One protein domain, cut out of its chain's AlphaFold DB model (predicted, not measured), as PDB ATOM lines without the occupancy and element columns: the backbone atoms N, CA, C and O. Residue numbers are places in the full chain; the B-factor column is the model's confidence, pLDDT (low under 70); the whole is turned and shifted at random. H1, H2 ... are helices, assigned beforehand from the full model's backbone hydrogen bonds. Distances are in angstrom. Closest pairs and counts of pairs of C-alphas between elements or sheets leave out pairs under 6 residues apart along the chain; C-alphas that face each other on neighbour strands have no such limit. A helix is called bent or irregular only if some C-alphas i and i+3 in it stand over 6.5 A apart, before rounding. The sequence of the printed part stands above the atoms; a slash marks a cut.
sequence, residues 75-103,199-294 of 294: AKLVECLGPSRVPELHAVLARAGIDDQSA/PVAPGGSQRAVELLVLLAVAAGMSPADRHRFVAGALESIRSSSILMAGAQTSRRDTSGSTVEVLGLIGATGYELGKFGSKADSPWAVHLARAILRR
ATOM      1  N   ALA A  75      93.313  -6.447  50.261       71.94
ATOM      2  CA  ALA A  75      93.068  -7.424  49.203       71.94
ATOM      3  C   ALA A  75      93.685  -6.980  47.868       71.94
ATOM      4  O   ALA A  75      94.348  -7.775  47.199       71.94
ATOM      5  N   LYS A  76      93.569  -5.693  47.522       74.31
ATOM      6  CA  LYS A  76      94.224  -5.142  46.321       74.31
ATOM      7  C   LYS A  76      95.745  -5.122  46.429       74.31
ATOM      8  O   LYS A  76      96.435  -5.281  45.424       74.31
ATOM      9  N   LEU A  77      96.279  -4.969  47.642       77.19
ATOM     10  CA  LEU A  77      97.715  -5.096  47.877       77.19
ATOM     11  C   LEU A  77      98.204  -6.522  47.573       77.19
ATOM     12  O   LEU A  77      99.227  -6.675  46.914       77.19
ATOM     13  N   VAL A  78      97.459  -7.555  47.985       77.31
ATOM     14  CA  VAL A  78      97.775  -8.961  47.662       77.31
ATOM     15  C   VAL A  78      97.769  -9.195  46.149       77.31
ATOM     16  O   VAL A  78      98.697  -9.808  45.625       77.31
ATOM     17  N   GLU A  79      96.763  -8.675  45.441       78.31
ATOM     18  CA  GLU A  79      96.661  -8.781  43.978       78.31
ATOM     19  C   GLU A  79      97.839  -8.093  43.265       78.31
ATOM     20  O   GLU A  79      98.393  -8.630  42.305       78.31
ATOM     21  N   CYS A  80      98.283  -6.943  43.778       79.06
ATOM     22  CA  CYS A  80      99.370  -6.158  43.197       79.06
ATOM     23  C   CYS A  80     100.753  -6.826  43.299       79.06
ATOM     24  O   CYS A  80     101.570  -6.682  42.390       79.06
ATOM     25  N   LEU A  81     101.069  -7.496  44.411       77.38
ATOM     26  CA  LEU A  81     102.440  -7.960  44.680       77.38
ATOM     27  C   LEU A  81     102.821  -9.256  43.950       77.38
ATOM     28  O   LEU A  81     103.988  -9.652  43.982       77.38
ATOM     29  N   GLY A  82     101.863  -9.895  43.274       74.44
ATOM     30  CA  GLY A  82     102.075 -11.134  42.535       74.44
ATOM     31  C   GLY A  82     102.342 -12.355  43.437       74.44
ATOM     32  O   GLY A  82     102.720 -12.230  44.603       74.44
ATOM     33  N   PRO A  83     102.171 -13.580  42.909       78.62
ATOM     34  CA  PRO A  83     102.096 -14.804  43.714       78.62
ATOM     35  C   PRO A  83     103.377 -15.146  44.489       78.62
ATOM     36  O   PRO A  83     103.299 -15.788  45.533       78.62
ATOM     37  N   SER A  84     104.553 -14.711  44.025       81.62
ATOM     38  CA  SER A  84     105.834 -14.977  44.697       81.62
ATOM     39  C   SER A  84     105.976 -14.260  46.043       81.62
ATOM     40  O   SER A  84     106.697 -14.744  46.912       81.62
ATOM     41  N   ARG A  85     105.282 -13.131  46.234       82.62
ATOM     42  CA  ARG A  85     105.353 -12.311  47.455       82.62
ATOM     43  C   ARG A  85     104.214 -12.562  48.436       82.62
ATOM     44  O   ARG A  85     104.313 -12.191  49.605       82.62
ATOM     45  N   VAL A  86     103.145 -13.209  47.978       80.06
ATOM     46  CA  VAL A  86     101.950 -13.516  48.774       80.06
ATOM     47  C   VAL A  86     102.282 -14.235  50.096       80.06
ATOM     48  O   VAL A  86     101.744 -13.817  51.121       80.06
ATOM     49  N   PRO A  87     103.196 -15.230  50.159       86.88
ATOM     50  CA  PRO A  87     103.537 -15.884  51.426       86.88
ATOM     51  C   PRO A  87     104.167 -14.940  52.461       86.88
ATOM     52  O   PRO A  87     103.794 -14.977  53.633       86.88
ATOM     53  N   GLU A  88     105.094 -14.077  52.031       89.56
ATOM     54  CA  GLU A  88     105.738 -13.086  52.902       89.56
ATOM     55  C   GLU A  88     104.709 -12.069  53.412       89.56
ATOM     56  O   GLU A  88     104.633 -11.812  54.613       89.56
ATOM     57  N   LEU A  89     103.844 -11.564  52.523       87.88
ATOM     58  CA  LEU A  89     102.767 -10.645  52.899       87.88
ATOM     59  C   LEU A  89     101.778 -11.289  53.886       87.88
ATOM     60  O   LEU A  89     101.400 -10.648  54.865       87.88
ATOM     61  N   HIS A  90     101.385 -12.551  53.687       86.50
ATOM     62  CA  HIS A  90     100.522 -13.260  54.638       86.50
ATOM     63  C   HIS A  90     101.176 -13.434  56.009       86.50
ATOM     64  O   HIS A  90     100.497 -13.277  57.024       86.50
ATOM     65  N   ALA A  91     102.479 -13.721  56.061       89.81
ATOM     66  CA  ALA A  91     103.205 -13.819  57.324       89.81
ATOM     67  C   ALA A  91     103.233 -12.472  58.068       89.81
ATOM     68  O   ALA A  91     103.023 -12.434  59.284       89.81
ATOM     69  N   VAL A  92     103.433 -11.367  57.341       92.94
ATOM     70  CA  VAL A  92     103.357 -10.010  57.902       92.94
ATOM     71  C   VAL A  92     101.942  -9.705  58.391       92.94
ATOM     72  O   VAL A  92     101.789  -9.268  59.525       92.94
ATOM     73  N   LEU A  93     100.902 -10.001  57.604       88.38
ATOM     74  CA  LEU A  93      99.501  -9.796  57.994       88.38
ATOM     75  C   LEU A  93      99.128 -10.569  59.264       88.38
ATOM     76  O   LEU A  93      98.528 -10.001  60.177       88.38
ATOM     77  N   ALA A  94      99.531 -11.838  59.356       87.81
ATOM     78  CA  ALA A  94      99.288 -12.667  60.532       87.81
ATOM     79  C   ALA A  94      99.965 -12.091  61.788       87.81
ATOM     80  O   ALA A  94      99.365 -12.062  62.860       87.81
ATOM     81  N   ARG A  95     101.198 -11.584  61.657       92.44
ATOM     82  CA  ARG A  95     101.928 -10.928  62.755       92.44
ATOM     83  C   ARG A  95     101.396  -9.537  63.090       92.44
ATOM     84  O   ARG A  95     101.504  -9.115  64.239       92.44
ATOM     85  N   ALA A  96     100.850  -8.824  62.108       89.94
ATOM     86  CA  ALA A  96     100.354  -7.466  62.279       89.94
ATOM     87  C   ALA A  96      99.175  -7.398  63.252       89.94
ATOM     88  O   ALA A  96      98.973  -6.356  63.868       89.94
ATOM     89  N   GLY A  97      98.422  -8.492  63.428       85.25
ATOM     90  CA  GLY A  97      97.359  -8.577  64.432       85.25
ATOM     91  C   GLY A  97      96.265  -7.528  64.226       85.25
ATOM     92  O   GLY A  97      95.761  -6.954  65.189       85.25
ATOM     93  N   ILE A  98      95.917  -7.224  62.972       79.81
ATOM     94  CA  ILE A  98      94.959  -6.157  62.635       79.81
ATOM     95  C   ILE A  98      93.580  -6.449  63.232       79.81
ATOM     96  O   ILE A  98      92.900  -5.515  63.637       79.81
ATOM     97  N   ASP A  99      93.222  -7.717  63.417       77.50
ATOM     98  CA  ASP A  99      91.941  -8.116  64.010       77.50
ATOM     99  C   ASP A  99      91.923  -8.084  65.552       77.50
ATOM    100  O   ASP A  99      90.867  -8.250  66.159       77.50
ATOM    101  N   ASP A 100      93.064  -7.849  66.214       77.94
ATOM    102  CA  ASP A 100      93.169  -7.851  67.680       77.94
ATOM    103  C   ASP A 100      92.499  -6.622  68.329       77.94
ATOM    104  O   ASP A 100      93.110  -5.563  68.482       77.94
ATOM    105  N   GLN A 101      91.243  -6.753  68.747       73.56
ATOM    106  CA  GLN A 101      90.469  -5.684  69.396       73.56
ATOM    107  C   GLN A 101      90.801  -5.481  70.887       73.56
ATOM    108  O   GLN A 101      90.036  -4.832  71.601       73.56
ATOM    109  N   SER A 102      91.910  -6.039  71.383       80.56
ATOM    110  CA  SER A 102      92.333  -5.832  72.768       80.56
ATOM    111  C   SER A 102      92.495  -4.344  73.080       80.56
ATOM    112  O   SER A 102      93.023  -3.571  72.276       80.56
ATOM    113  N   ALA A 103      92.039  -3.946  74.270       78.31
ATOM    114  CA  ALA A 103      92.174  -2.574  74.733       78.31
ATOM    115  C   ALA A 103      93.654  -2.177  74.795       78.31
ATOM    116  O   ALA A 103      94.496  -2.922  75.302       78.31
ATOM    117  N   PRO A 199      98.383  10.971  58.039       85.38
ATOM    118  CA  PRO A 199      97.868  10.862  56.686       85.38
ATOM    119  C   PRO A 199      98.077   9.437  56.200       85.38
ATOM    120  O   PRO A 199      99.081   8.830  56.527       85.38
ATOM    121  N   VAL A 200      97.132   8.921  55.421       83.44
ATOM    122  CA  VAL A 200      97.354   7.730  54.603       83.44
ATOM    123  C   VAL A 200      96.715   8.016  53.254       83.44
ATOM    124  O   VAL A 200      95.562   8.453  53.196       83.44
ATOM    125  N   ALA A 201      97.467   7.818  52.182       80.19
ATOM    126  CA  ALA A 201      97.082   8.151  50.828       80.19
ATOM    127  C   ALA A 201      95.751   7.471  50.463       80.19
ATOM    128  O   ALA A 201      95.461   6.358  50.909       80.19
ATOM    129  N   PRO A 202      94.897   8.121  49.664       74.06
ATOM    130  CA  PRO A 202      93.589   7.566  49.331       74.06
ATOM    131  C   PRO A 202      93.666   6.389  48.342       74.06
ATOM    132  O   PRO A 202      92.729   5.598  48.261       74.06
ATOM    133  N   GLY A 203      94.768   6.247  47.596       74.88
ATOM    134  CA  GLY A 203      94.946   5.193  46.598       74.88
ATOM    135  C   GLY A 203      96.281   5.281  45.855       74.88
ATOM    136  O   GLY A 203      97.159   6.066  46.217       74.88
ATOM    137  N   GLY A 204      96.425   4.455  44.818       75.25
ATOM    138  CA  GLY A 204      97.616   4.414  43.965       75.25
ATOM    139  C   GLY A 204      98.863   3.853  44.657       75.25
ATOM    140  O   GLY A 204      98.800   3.279  45.749       75.25
ATOM    141  N   SER A 205     100.011   4.009  43.998       75.75
ATOM    142  CA  SER A 205     101.291   3.458  44.456       75.75
ATOM    143  C   SER A 205     101.709   3.967  45.831       75.75
ATOM    144  O   SER A 205     102.198   3.184  46.642       75.75
ATOM    145  N   GLN A 206     101.438   5.238  46.139       76.25
ATOM    146  CA  GLN A 206     101.732   5.798  47.456       76.25
ATOM    147  C   GLN A 206     100.957   5.070  48.564       76.25
ATOM    148  O   GLN A 206     101.553   4.659  49.554       76.25
ATOM    149  N   ARG A 207      99.653   4.819  48.377       83.56
ATOM    150  CA  ARG A 207      98.854   4.057  49.350       83.56
ATOM    151  C   ARG A 207      99.370   2.628  49.509       83.56
ATOM    152  O   ARG A 207      99.407   2.128  50.628       83.56
ATOM    153  N   ALA A 208      99.788   1.977  48.426       81.69
ATOM    154  CA  ALA A 208     100.365   0.636  48.510       81.69
ATOM    155  C   ALA A 208     101.643   0.615  49.369       81.69
ATOM    156  O   ALA A 208     101.770  -0.231  50.254       81.69
ATOM    157  N   VAL A 209     102.547   1.578  49.162       82.88
ATOM    158  CA  VAL A 209     103.780   1.717  49.954       82.88
ATOM    159  C   VAL A 209     103.467   2.020  51.420       82.88
ATOM    160  O   VAL A 209     103.988   1.352  52.309       82.88
ATOM    161  N   GLU A 210     102.579   2.975  51.693       85.19
ATOM    162  CA  GLU A 210     102.217   3.352  53.062       85.19
ATOM    163  C   GLU A 210     101.528   2.209  53.821       85.19
ATOM    164  O   GLU A 210     101.815   1.996  54.999       85.19
ATOM    165  N   LEU A 211     100.686   1.410  53.151       88.12
ATOM    166  CA  LEU A 211     100.120   0.196  53.745       88.12
ATOM    167  C   LEU A 211     101.198  -0.836  54.073       88.12
ATOM    168  O   LEU A 211     101.154  -1.411  55.154       88.12
ATOM    169  N   LEU A 212     102.172  -1.068  53.187       88.38
ATOM    170  CA  LEU A 212     103.274  -1.992  53.476       88.38
ATOM    171  C   LEU A 212     104.097  -1.540  54.682       88.38
ATOM    172  O   LEU A 212     104.440  -2.369  55.525       88.38
ATOM    173  N   VAL A 213     104.369  -0.237  54.795       89.94
ATOM    174  CA  VAL A 213     105.060   0.336  55.957       89.94
ATOM    175  C   VAL A 213     104.245   0.115  57.228       89.94
ATOM    176  O   VAL A 213     104.772  -0.435  58.193       89.94
ATOM    177  N   LEU A 214     102.961   0.486  57.234       92.75
ATOM    178  CA  LEU A 214     102.088   0.316  58.399       92.75
ATOM    179  C   LEU A 214     101.955  -1.157  58.804       92.75
ATOM    180  O   LEU A 214     102.030  -1.474  59.988       92.75
ATOM    181  N   LEU A 215     101.815  -2.070  57.840       93.00
ATOM    182  CA  LEU A 215     101.764  -3.513  58.088       93.00
ATOM    183  C   LEU A 215     103.063  -4.031  58.713       93.00
ATOM    184  O   LEU A 215     103.016  -4.781  59.687       93.00
ATOM    185  N   ALA A 216     104.215  -3.608  58.193       91.94
ATOM    186  CA  ALA A 216     105.514  -3.998  58.727       91.94
ATOM    187  C   ALA A 216     105.741  -3.468  60.154       91.94
ATOM    188  O   ALA A 216     106.225  -4.209  61.012       91.94
ATOM    189  N   VAL A 217     105.343  -2.219  60.433       93.88
ATOM    190  CA  VAL A 217     105.393  -1.639  61.786       93.88
ATOM    191  C   VAL A 217     104.441  -2.385  62.724       93.88
ATOM    192  O   VAL A 217     104.851  -2.808  63.800       93.88
ATOM    193  N   ALA A 218     103.197  -2.648  62.310       94.50
ATOM    194  CA  ALA A 218     102.227  -3.418  63.096       94.50
ATOM    195  C   ALA A 218     102.685  -4.865  63.375       94.50
ATOM    196  O   ALA A 218     102.313  -5.456  64.393       94.50
ATOM    197  N   ALA A 219     103.497  -5.443  62.485       94.38
ATOM    198  CA  ALA A 219     104.109  -6.763  62.639       94.38
ATOM    199  C   ALA A 219     105.385  -6.762  63.507       94.38
ATOM    200  O   ALA A 219     105.994  -7.826  63.702       94.38
ATOM    201  N   GLY A 220     105.801  -5.593  64.013       93.00
ATOM    202  CA  GLY A 220     107.001  -5.418  64.831       93.00
ATOM    203  C   GLY A 220     108.287  -5.747  64.075       93.00
ATOM    204  O   GLY A 220     109.202  -6.340  64.647       93.00
ATOM    205  N   MET A 221     108.333  -5.479  62.768       90.94
ATOM    206  CA  MET A 221     109.547  -5.678  61.979       90.94
ATOM    207  C   MET A 221     110.602  -4.643  62.363       90.94
ATOM    208  O   MET A 221     110.280  -3.473  62.566       90.94
ATOM    209  N   SER A 222     111.869  -5.064  62.401       85.38
ATOM    210  CA  SER A 222     112.982  -4.124  62.537       85.38
ATOM    211  C   SER A 222     112.990  -3.133  61.358       85.38
ATOM    212  O   SER A 222     112.505  -3.482  60.275       85.38
ATOM    213  N   PRO A 223     113.564  -1.926  61.508       79.50
ATOM    214  CA  PRO A 223     113.681  -0.976  60.400       79.50
ATOM    215  C   PRO A 223     114.347  -1.572  59.154       79.50
ATOM    216  O   PRO A 223     113.834  -1.406  58.049       79.50
ATOM    217  N   ALA A 224     115.423  -2.346  59.330       75.44
ATOM    218  CA  ALA A 224     116.137  -2.989  58.228       75.44
ATOM    219  C   ALA A 224     115.276  -4.038  57.500       75.44
ATOM    220  O   ALA A 224     115.255  -4.094  56.268       75.44
ATOM    221  N   ASP A 225     114.532  -4.862  58.244       80.75
ATOM    222  CA  ASP A 225     113.641  -5.856  57.640       80.75
ATOM    223  C   ASP A 225     112.446  -5.197  56.958       80.75
ATOM    224  O   ASP A 225     112.052  -5.616  55.870       80.75
ATOM    225  N   ARG A 226     111.890  -4.141  57.565       84.88
ATOM    226  CA  ARG A 226     110.823  -3.329  56.975       84.88
ATOM    227  C   ARG A 226     111.280  -2.701  55.663       84.88
ATOM    228  O   ARG A 226     110.547  -2.785  54.681       84.88
ATOM    229  N   HIS A 227     112.479  -2.121  55.628       77.69
ATOM    230  CA  HIS A 227     113.049  -1.568  54.404       77.69
ATOM    231  C   HIS A 227     113.147  -2.644  53.319       77.69
ATOM    232  O   HIS A 227     112.612  -2.458  52.232       77.69
ATOM    233  N   ARG A 228     113.739  -3.810  53.620       77.38
ATOM    234  CA  ARG A 228     113.866  -4.917  52.653       77.38
ATOM    235  C   ARG A 228     112.507  -5.401  52.136       77.38
ATOM    236  O   ARG A 228     112.353  -5.648  50.939       77.38
ATOM    237  N   PHE A 229     111.527  -5.513  53.031       80.81
ATOM    238  CA  PHE A 229     110.161  -5.912  52.704       80.81
ATOM    239  C   PHE A 229     109.505  -4.934  51.725       80.81
ATOM    240  O   PHE A 229     109.050  -5.353  50.657       80.81
ATOM    241  N   VAL A 230     109.520  -3.635  52.050       80.94
ATOM    242  CA  VAL A 230     108.950  -2.571  51.209       80.94
ATOM    243  C   VAL A 230     109.712  -2.454  49.889       80.94
ATOM    244  O   VAL A 230     109.088  -2.482  48.831       80.94
ATOM    245  N   ALA A 231     111.046  -2.393  49.927       75.69
ATOM    246  CA  ALA A 231     111.902  -2.240  48.752       75.69
ATOM    247  C   ALA A 231     111.667  -3.351  47.727       75.69
ATOM    248  O   ALA A 231     111.494  -3.082  46.539       75.69
ATOM    249  N   GLY A 232     111.564  -4.602  48.182       78.06
ATOM    250  CA  GLY A 232     111.290  -5.707  47.274       78.06
ATOM    251  C   GLY A 232     109.927  -5.595  46.571       78.06
ATOM    252  O   GLY A 232     109.731  -6.210  45.523       78.06
ATOM    253  N   ALA A 233     108.956  -4.896  47.165       81.56
ATOM    254  CA  ALA A 233     107.614  -4.738  46.614       81.56
ATOM    255  C   ALA A 233     107.519  -3.583  45.602       81.56
ATOM    256  O   ALA A 233     106.559  -3.528  44.833       81.56
ATOM    257  N   LEU A 234     108.506  -2.678  45.578       78.38
ATOM    258  CA  LEU A 234     108.463  -1.463  44.765       78.38
ATOM    259  C   LEU A 234     108.381  -1.752  43.270       78.38
ATOM    260  O   LEU A 234     107.642  -1.066  42.573       78.38
ATOM    261  N   GLU A 235     109.089  -2.767  42.771       79.25
ATOM    262  CA  GLU A 235     109.036  -3.112  41.345       79.25
ATOM    263  C   GLU A 235     107.639  -3.592  40.933       79.25
ATOM    264  O   GLU A 235     107.086  -3.120  39.940       79.25
ATOM    265  N   SER A 236     107.011  -4.461  41.733       82.31
ATOM    266  CA  SER A 236     105.629  -4.907  41.506       82.31
ATOM    267  C   SER A 236     104.635  -3.747  41.594       82.31
ATOM    268  O   SER A 236     103.723  -3.652  40.781       82.31
ATOM    269  N   ILE A 237     104.827  -2.828  42.544       78.88
ATOM    270  CA  ILE A 237     103.992  -1.629  42.694       78.88
ATOM    271  C   ILE A 237     104.137  -0.695  41.487       78.88
ATOM    272  O   ILE A 237     103.140  -0.198  40.965       78.88
ATOM    273  N   ARG A 238     105.369  -0.466  41.023       74.94
ATOM    274  CA  ARG A 238     105.683   0.423  39.897       74.94
ATOM    275  C   ARG A 238     105.169  -0.125  38.569       74.94
ATOM    276  O   ARG A 238     104.697   0.640  37.735       74.94
ATOM    277  N   SER A 239     105.246  -1.440  38.386       76.31
ATOM    278  CA  SER A 239     104.770  -2.137  37.187       76.31
ATOM    279  C   SER A 239     103.266  -2.452  37.210       76.31
ATOM    280  O   SER A 239     102.718  -2.903  36.203       76.31
ATOM    281  N   SER A 240     102.575  -2.197  38.325       75.44
ATOM    282  CA  SER A 240     101.154  -2.510  38.486       75.44
ATOM    283  C   SER A 240     100.252  -1.543  37.724       75.44
ATOM    284  O   SER A 240     100.060  -0.385  38.105       75.44
ATOM    285  N   SER A 241      99.594  -2.053  36.684       68.62
ATOM    286  CA  SER A 241      98.562  -1.322  35.940       68.62
ATOM    287  C   SER A 241      97.353  -0.945  36.806       68.62
ATOM    288  O   SER A 241      96.716   0.074  36.546       68.62
ATOM    289  N   ILE A 242      97.075  -1.714  37.868       66.75
ATOM    290  CA  ILE A 242      96.001  -1.453  38.841       66.75
ATOM    291  C   ILE A 242      96.287  -0.162  39.625       66.75
ATOM    292  O   ILE A 242      95.376   0.616  39.903       66.75
ATOM    293  N   LEU A 243      97.558   0.083  39.962       63.72
ATOM    294  CA  LEU A 243      97.988   1.250  40.739       63.72
ATOM    295  C   LEU A 243      98.218   2.498  39.885       63.72
ATOM    296  O   LEU A 243      98.004   3.613  40.363       63.72
ATOM    297  N   MET A 244      98.595   2.314  38.620       54.75
ATOM    298  CA  MET A 244      98.785   3.399  37.651       54.75
ATOM    299  C   MET A 244      97.467   4.057  37.199       54.75
ATOM    300  O   MET A 244      97.489   5.156  36.651       54.75
ATOM    301  N   ALA A 245      96.316   3.423  37.450       48.72
ATOM    302  CA  ALA A 245      94.997   3.912  37.041       48.72
ATOM    303  C   ALA A 245      94.333   4.906  38.024       48.72
ATOM    304  O   ALA A 245      93.225   5.361  37.761       48.72
ATOM    305  N   GLY A 246      94.965   5.230  39.162       46.16
ATOM    306  CA  GLY A 246      94.278   5.875  40.297       46.16
ATOM    307  C   GLY A 246      94.952   7.097  40.927       46.16
ATOM    308  O   GLY A 246      94.557   7.494  42.025       46.16
ATOM    309  N   ALA A 247      95.967   7.695  40.302       43.94
ATOM    310  CA  ALA A 247      96.674   8.828  40.898       43.94
ATOM    311  C   ALA A 247      95.892  10.143  40.718       43.94
ATOM    312  O   ALA A 247      96.042  10.840  39.714       43.94
ATOM    313  N   GLN A 248      95.096  10.536  41.718       44.06
ATOM    314  CA  GLN A 248      94.839  11.964  41.899       44.06
ATOM    315  C   GLN A 248      96.168  12.620  42.263       44.06
ATOM    316  O   GLN A 248      96.811  12.233  43.240       44.06
ATOM    317  N   THR A 249      96.556  13.654  41.520       38.56
ATOM    318  CA  THR A 249      97.520  14.636  42.015       38.56
ATOM    319  C   THR A 249      96.855  15.351  43.187       38.56
ATOM    320  O   THR A 249      96.223  16.396  43.014       38.56
ATOM    321  N   SER A 250      96.924  14.766  44.385       40.25
ATOM    322  CA  SER A 250      96.611  15.508  45.594       40.25
ATOM    323  C   SER A 250      97.539  16.710  45.598       40.25
ATOM    324  O   SER A 250      98.763  16.585  45.548       40.25
ATOM    325  N   ARG A 251      96.932  17.892  45.570       40.19
ATOM    326  CA  ARG A 251      97.575  19.185  45.785       40.19
ATOM    327  C   ARG A 251      98.614  19.002  46.898       40.19
ATOM    328  O   ARG A 251      98.200  18.587  47.974       40.19
ATOM    329  N   ARG A 252      99.908  19.245  46.610       40.00
ATOM    330  CA  ARG A 252     101.057  19.066  47.531       40.00
ATOM    331  C   ARG A 252     100.617  19.255  48.983       40.00
ATOM    332  O   ARG A 252     100.400  20.389  49.414       40.00
ATOM    333  N   ASP A 253     100.422  18.149  49.693       47.38
ATOM    334  CA  ASP A 253      99.985  18.195  51.080       47.38
ATOM    335  C   ASP A 253     101.243  18.431  51.908       47.38
ATOM    336  O   ASP A 253     102.067  17.544  52.099       47.38
ATOM    337  N   THR A 254     101.449  19.675  52.334       46.66
ATOM    338  CA  THR A 254     102.675  20.122  53.022       46.66
ATOM    339  C   THR A 254     102.888  19.459  54.388       46.66
ATOM    340  O   THR A 254     103.796  19.841  55.115       46.66
ATOM    341  N   SER A 255     102.004  18.546  54.795       51.88
ATOM    342  CA  SER A 255     102.058  17.821  56.065       51.88
ATOM    343  C   SER A 255     102.896  16.546  56.034       51.88
ATOM    344  O   SER A 255     103.003  15.897  57.070       51.88
ATOM    345  N   GLY A 256     103.397  16.164  54.861       66.31
ATOM    346  CA  GLY A 256     104.221  14.978  54.682       66.31
ATOM    347  C   GLY A 256     103.460  13.660  54.505       66.31
ATOM    348  O   GLY A 256     102.234  13.605  54.653       66.31
ATOM    349  N   SER A 257     104.202  12.614  54.141       79.19
ATOM    350  CA  SER A 257     103.724  11.234  53.952       79.19
ATOM    351  C   SER A 257     103.463  10.513  55.283       79.19
ATOM    352  O   SER A 257     103.872  10.984  56.345       79.19
ATOM    353  N   THR A 258     102.818   9.335  55.251       84.19
ATOM    354  CA  THR A 258     102.659   8.494  56.464       84.19
ATOM    355  C   THR A 258     104.005   8.277  57.162       84.19
ATOM    356  O   THR A 258     104.110   8.406  58.379       84.19
ATOM    357  N   VAL A 259     105.040   7.962  56.376       80.12
ATOM    358  CA  VAL A 259     106.383   7.615  56.859       80.12
ATOM    359  C   VAL A 259     107.026   8.799  57.576       80.12
ATOM    360  O   VAL A 259     107.514   8.655  58.694       80.12
ATOM    361  N   GLU A 260     106.964   9.982  56.965       77.94
ATOM    362  CA  GLU A 260     107.513  11.213  57.539       77.94
ATOM    363  C   GLU A 260     106.826  11.567  58.856       77.94
ATOM    364  O   GLU A 260     107.496  11.890  59.838       77.94
ATOM    365  N   VAL A 261     105.493  11.462  58.912       85.62
ATOM    366  CA  VAL A 261     104.751  11.756  60.141       85.62
ATOM    367  C   VAL A 261     105.113  10.772  61.249       85.62
ATOM    368  O   VAL A 261     105.344  11.220  62.370       85.62
ATOM    369  N   LEU A 262     105.212   9.468  60.960       86.75
ATOM    370  CA  LEU A 262     105.624   8.458  61.944       86.75
ATOM    371  C   LEU A 262     107.028   8.733  62.507       86.75
ATOM    372  O   LEU A 262     107.227   8.583  63.713       86.75
ATOM    373  N   GLY A 263     107.972   9.180  61.675       81.44
ATOM    374  CA  GLY A 263     109.304   9.598  62.125       81.44
ATOM    375  C   GLY A 263     109.265  10.853  63.001       81.44
ATOM    376  O   GLY A 263     109.789  10.856  64.116       81.44
ATOM    377  N   LEU A 264     108.563  11.901  62.553       80.75
ATOM    378  CA  LEU A 264     108.462  13.180  63.269       80.75
ATOM    379  C   LEU A 264     107.850  13.033  64.666       80.75
ATOM    380  O   LEU A 264     108.305  13.680  65.612       80.75
ATOM    381  N   ILE A 265     106.840  12.172  64.824       85.56
ATOM    382  CA  ILE A 265     106.206  11.919  66.127       85.56
ATOM    383  C   ILE A 265     106.969  10.896  66.986       85.56
ATOM    384  O   ILE A 265     106.619  10.712  68.149       85.56
ATOM    385  N   GLY A 266     108.005  10.249  66.443       81.94
ATOM    386  CA  GLY A 266     108.847   9.293  67.166       81.94
ATOM    387  C   GLY A 266     108.319   7.865  67.214       81.94
ATOM    388  O   GLY A 266     108.739   7.096  68.074       81.94
ATOM    389  N   ALA A 267     107.390   7.502  66.329       87.19
ATOM    390  CA  ALA A 267     106.887   6.137  66.243       87.19
ATOM    391  C   ALA A 267     107.951   5.213  65.642       87.19
ATOM    392  O   ALA A 267     108.307   4.193  66.226       87.19
ATOM    393  N   THR A 268     108.484   5.584  64.481       81.00
ATOM    394  CA  THR A 268     109.482   4.789  63.760       81.00
ATOM    395  C   THR A 268     110.850   5.435  63.851       81.00
ATOM    396  O   THR A 268     110.923   6.650  63.684       81.00
ATOM    397  N   GLY A 269     111.882   4.614  64.078       63.72
ATOM    398  CA  GLY A 269     113.311   4.964  64.083       63.72
ATOM    399  C   GLY A 269     113.626   6.448  64.285       63.72
ATOM    400  O   GLY A 269     113.853   7.163  63.313       63.72
ATOM    401  N   TYR A 270     113.632   6.884  65.545       44.47
ATOM    402  CA  TYR A 270     114.068   8.215  65.960       44.47
ATOM    403  C   TYR A 270     114.699   8.141  67.360       44.47
ATOM    404  O   TYR A 270     114.065   7.601  68.272       44.47
ATOM    405  N   GLU A 271     115.893   8.715  67.563       41.25
ATOM    406  CA  GLU A 271     116.554   8.731  68.874       41.25
ATOM    407  C   GLU A 271     116.114   9.921  69.743       41.25
ATOM    408  O   GLU A 271     116.158  11.081  69.351       41.25
ATOM    409  N   LEU A 272     115.684   9.641  70.973       33.66
ATOM    410  CA  LEU A 272     115.494  10.652  72.014       33.66
ATOM    411  C   LEU A 272     116.665  10.559  73.003       33.66
ATOM    412  O   LEU A 272     116.621   9.807  73.976       33.66
ATOM    413  N   GLY A 273     117.715  11.348  72.767       36.12
ATOM    414  CA  GLY A 273     118.827  11.542  73.705       36.12
ATOM    415  C   GLY A 273     119.833  10.383  73.806       36.12
ATOM    416  O   GLY A 273     119.857   9.475  72.987       36.12
ATOM    417  N   LYS A 274     120.679  10.412  74.851       27.95
ATOM    418  CA  LYS A 274     121.859   9.534  75.075       27.95
ATOM    419  C   LYS A 274     121.575   8.027  75.269       27.95
ATOM    420  O   LYS A 274     122.438   7.303  75.762       27.95
ATOM    421  N   PHE A 275     120.382   7.555  74.920       35.06
ATOM    422  CA  PHE A 275     119.960   6.154  75.027       35.06
ATOM    423  C   PHE A 275     119.253   5.644  73.757       35.06
ATOM    424  O   PHE A 275     118.525   4.653  73.815       35.06
ATOM    425  N   GLY A 276     119.450   6.317  72.620       39.50
ATOM    426  CA  GLY A 276     118.831   5.992  71.343       39.50
ATOM    427  C   GLY A 276     119.152   4.595  70.824       39.50
ATOM    428  O   GLY A 276     120.298   4.161  70.765       39.50
ATOM    429  N   SER A 277     118.101   3.869  70.461       45.38
ATOM    430  CA  SER A 277     118.169   2.646  69.675       45.38
ATOM    431  C   SER A 277     117.612   2.985  68.299       45.38
ATOM    432  O   SER A 277     116.551   3.599  68.228       45.38
ATOM    433  N   LYS A 278     118.236   2.499  67.216       60.06
ATOM    434  CA  LYS A 278     117.659   2.514  65.855       60.06
ATOM    435  C   LYS A 278     116.263   1.856  65.777       60.06
ATOM    436  O   LYS A 278     115.657   1.853  64.715       60.06
ATOM    437  N   ALA A 279     115.770   1.229  66.847       70.31
ATOM    438  CA  ALA A 279     114.480   0.560  66.892       70.31
ATOM    439  C   ALA A 279     113.291   1.532  66.880       70.31
ATOM    440  O   ALA A 279     113.370   2.673  67.326       70.31
ATOM    441  N   ASP A 280     112.155   1.029  66.408       83.38
ATOM    442  CA  ASP A 280     110.882   1.719  66.569       83.38
ATOM    443  C   ASP A 280     110.493   1.782  68.050       83.38
ATOM    444  O   ASP A 280     110.830   0.896  68.846       83.38
ATOM    445  N   SER A 281     109.728   2.809  68.408       86.38
ATOM    446  CA  SER A 281     109.160   2.903  69.745       86.38
ATOM    447  C   SER A 281     108.243   1.702  70.023       86.38
ATOM    448  O   SER A 281     107.473   1.312  69.141       86.38
ATOM    449  N   PRO A 282     108.226   1.137  71.247       88.25
ATOM    450  CA  PRO A 282     107.365  -0.004  71.580       88.25
ATOM    451  C   PRO A 282     105.879   0.231  71.266       88.25
ATOM    452  O   PRO A 282     105.169  -0.678  70.833       88.25
ATOM    453  N   TRP A 283     105.410   1.472  71.417       92.12
ATOM    454  CA  TRP A 283     104.034   1.875  71.128       92.12
ATOM    455  C   TRP A 283     103.698   1.976  69.626       92.12
ATOM    456  O   TRP A 283     102.519   2.005  69.264       92.12
ATOM    457  N   ALA A 284     104.691   1.987  68.730       92.94
ATOM    458  CA  ALA A 284     104.491   2.166  67.289       92.94
ATOM    459  C   ALA A 284     103.657   1.042  66.658       92.94
ATOM    460  O   ALA A 284     102.828   1.296  65.784       92.94
ATOM    461  N   VAL A 285     103.815  -0.187  67.160       94.12
ATOM    462  CA  VAL A 285     103.014  -1.355  66.764       94.12
ATOM    463  C   VAL A 285     101.523  -1.089  66.982       94.12
ATOM    464  O   VAL A 285     100.699  -1.345  66.102       94.12
ATOM    465  N   HIS A 286     101.169  -0.537  68.145       94.50
ATOM    466  CA  HIS A 286      99.786  -0.219  68.490       94.50
ATOM    467  C   HIS A 286      99.242   0.919  67.627       94.50
ATOM    468  O   HIS A 286      98.090   0.858  67.195       94.50
ATOM    469  N   LEU A 287     100.072   1.925  67.328       94.31
ATOM    470  CA  LEU A 287      99.661   3.047  66.487       94.31
ATOM    471  C   LEU A 287      99.378   2.575  65.060       94.31
ATOM    472  O   LEU A 287      98.328   2.889  64.505       94.31
ATOM    473  N   ALA A 288     100.278   1.780  64.480       94.31
ATOM    474  CA  ALA A 288     100.104   1.258  63.132       94.31
ATOM    475  C   ALA A 288      98.827   0.411  63.009       94.31
ATOM    476  O   ALA A 288      98.068   0.585  62.054       94.31
ATOM    477  N   ARG A 289      98.525  -0.435  64.006       92.38
ATOM    478  CA  ARG A 289      97.253  -1.180  64.071       92.38
ATOM    479  C   ARG A 289      96.043  -0.254  64.131       92.38
ATOM    480  O   ARG A 289      95.074  -0.489  63.417       92.38
ATOM    481  N   ALA A 290      96.091   0.791  64.957       91.50
ATOM    482  CA  ALA A 290      94.996   1.747  65.080       91.50
ATOM    483  C   ALA A 290      94.751   2.518  63.771       91.50
ATOM    484  O   ALA A 290      93.603   2.663  63.360       91.50
ATOM    485  N   ILE A 291      95.813   2.937  63.072       91.69
ATOM    486  CA  ILE A 291      95.715   3.610  61.765       91.69
ATOM    487  C   ILE A 291      95.143   2.668  60.699       91.69
ATOM    488  O   ILE A 291      94.303   3.086  59.909       91.69
ATOM    489  N   LEU A 292      95.565   1.399  60.672       88.00
ATOM    490  CA  LEU A 292      95.073   0.406  59.706       88.00
ATOM    491  C   LEU A 292      93.581   0.071  59.878       88.00
ATOM    492  O   LEU A 292      92.969  -0.438  58.943       88.00
ATOM    493  N   ARG A 293      93.005   0.336  61.057       84.94
ATOM    494  CA  ARG A 293      91.582   0.112  61.372       84.94
ATOM    495  C   ARG A 293      90.686   1.319  61.089       84.94
ATOM    496  O   ARG A 293      89.471   1.188  61.215       84.94
ATOM    497  N   ARG A 294      91.275   2.474  60.778       80.69
ATOM    498  CA  ARG A 294      90.571   3.722  60.469       80.69
ATOM    499  C   ARG A 294      90.033   3.711  59.042       80.69
ATOM    500  O   ARG A 294      88.871   4.135  58.876       80.69
TER     501      ARG A 294
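AT A GLANCE: This is residues 75 to 103 and 199 to 294 of the 294 residues of an uncharacterized protein of Rhodococcus sp. P27 (UniProt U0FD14). The model is a cluster of helices built on one core helix, H3, with the longest helix, H4, folded back beside it as a helical hairpin. H7 packs on H3 at a slant, H2 meets the last turn of H3 with its own end, the small H5 sits at the beginning of H3, and H1 meets residues 233 to 237 of H4 with its last residues, about perpendicular to it; two long loops, residues 245 to 257 and 265 to 283, reach as far as 22 and 28 A from the mean of the C-alphas. The printed part has 125 residues, with seven named helices, H1 to H7 in that order along the chain, and no named strand. The class is all helix, and the helix packing is mostly crossed. The whole is compact, with a radius of gyration of the C-alphas of 14.8 A and spans of 46 by 35 by 28 A.

HOW THE PARTS SIT: H4, residues 223 to 239, and H3, residues 204 to 218, form a hairpin: they touch at a shallow tilt of 23 degrees, opposite ways, and their closest C-alphas, those of Ala 216 and Arg 226, are 5.6 A apart. H4 has a kink of 30 degrees near residue 233 and is irregular, but only just: C-alphas 232 and 235 are 6.9 A apart. With residues 233 to 237 alone H4 touches H1, residues 75 to 81; the two are about perpendicular at 85 degrees, and the closest C-alphas, Leu 81 and Ser 236, are 5.4 A apart. H3 is the hub, touching five helices. H7, residues 284 to 292, touches it with 17 pairs of C-alphas within 8 A, the closest being Ala 218 and Val 285 at 4.3 A; their steep tilt is 41 degrees, opposite ways. H2, residues 86 to 96, touches residues 215 to 218 of H3 alone, at a steep tilt of 52 degrees, the same way, with the closest C-alphas, Ala 96 and Ala 218, 4.5 A apart. H5, residues 241 to 244, touches residues 204 to 205 of H3 alone, and the closest C-alphas, Gly 204 and Leu 243, are 4.5 A apart. H6, residues 258 to 264, only just touches H3, with 3 pairs of C-alphas within 8 A, the closest being Glu 210 and Thr 258 at 6.2 A. Among the pairs that are apart are H4 and H7, and H1 and H6. Every O i to N i+4 pair is within hydrogen-bond range in H1, H2, H3, H6 and H7; in H4 it is 10 of 13, and H5 is too short for such a pair.

IN THESE COORDINATES: H4 runs 24.9 A from C-alpha 223 at (113.681, -0.976, 60.400) to C-alpha 239 at (104.770, -2.137, 37.187). H3 is 21.2 A long, H2 14.9 A, H7 12.2 A, H1 10.4 A, H6 10.1 A and H5 5.0 A. H1 begins at C-alpha 75 (93.068, -7.424, 49.203), and H7 ends at C-alpha 292 (95.073, 0.406, 59.706).

THE WHOLE: The two C-alphas farthest apart, those of Ala 245 and Lys 274, are 46.9 A apart. Residues 104 to 198 are not printed, and C-alphas 103 and 199 are 23.2 A apart across this cut, which lies in the link from H2 to H3. The links from H5 to H6 and from H6 to H7 are long, with 13 and 19 residues; those from H1 to H2, H3 to H4 and H4 to H5 are tight. The mean pLDDT of the printed part is 76.0, and it is under 70 in residues 241 to 256 and 269 to 278. Residue 294 is the chain's last.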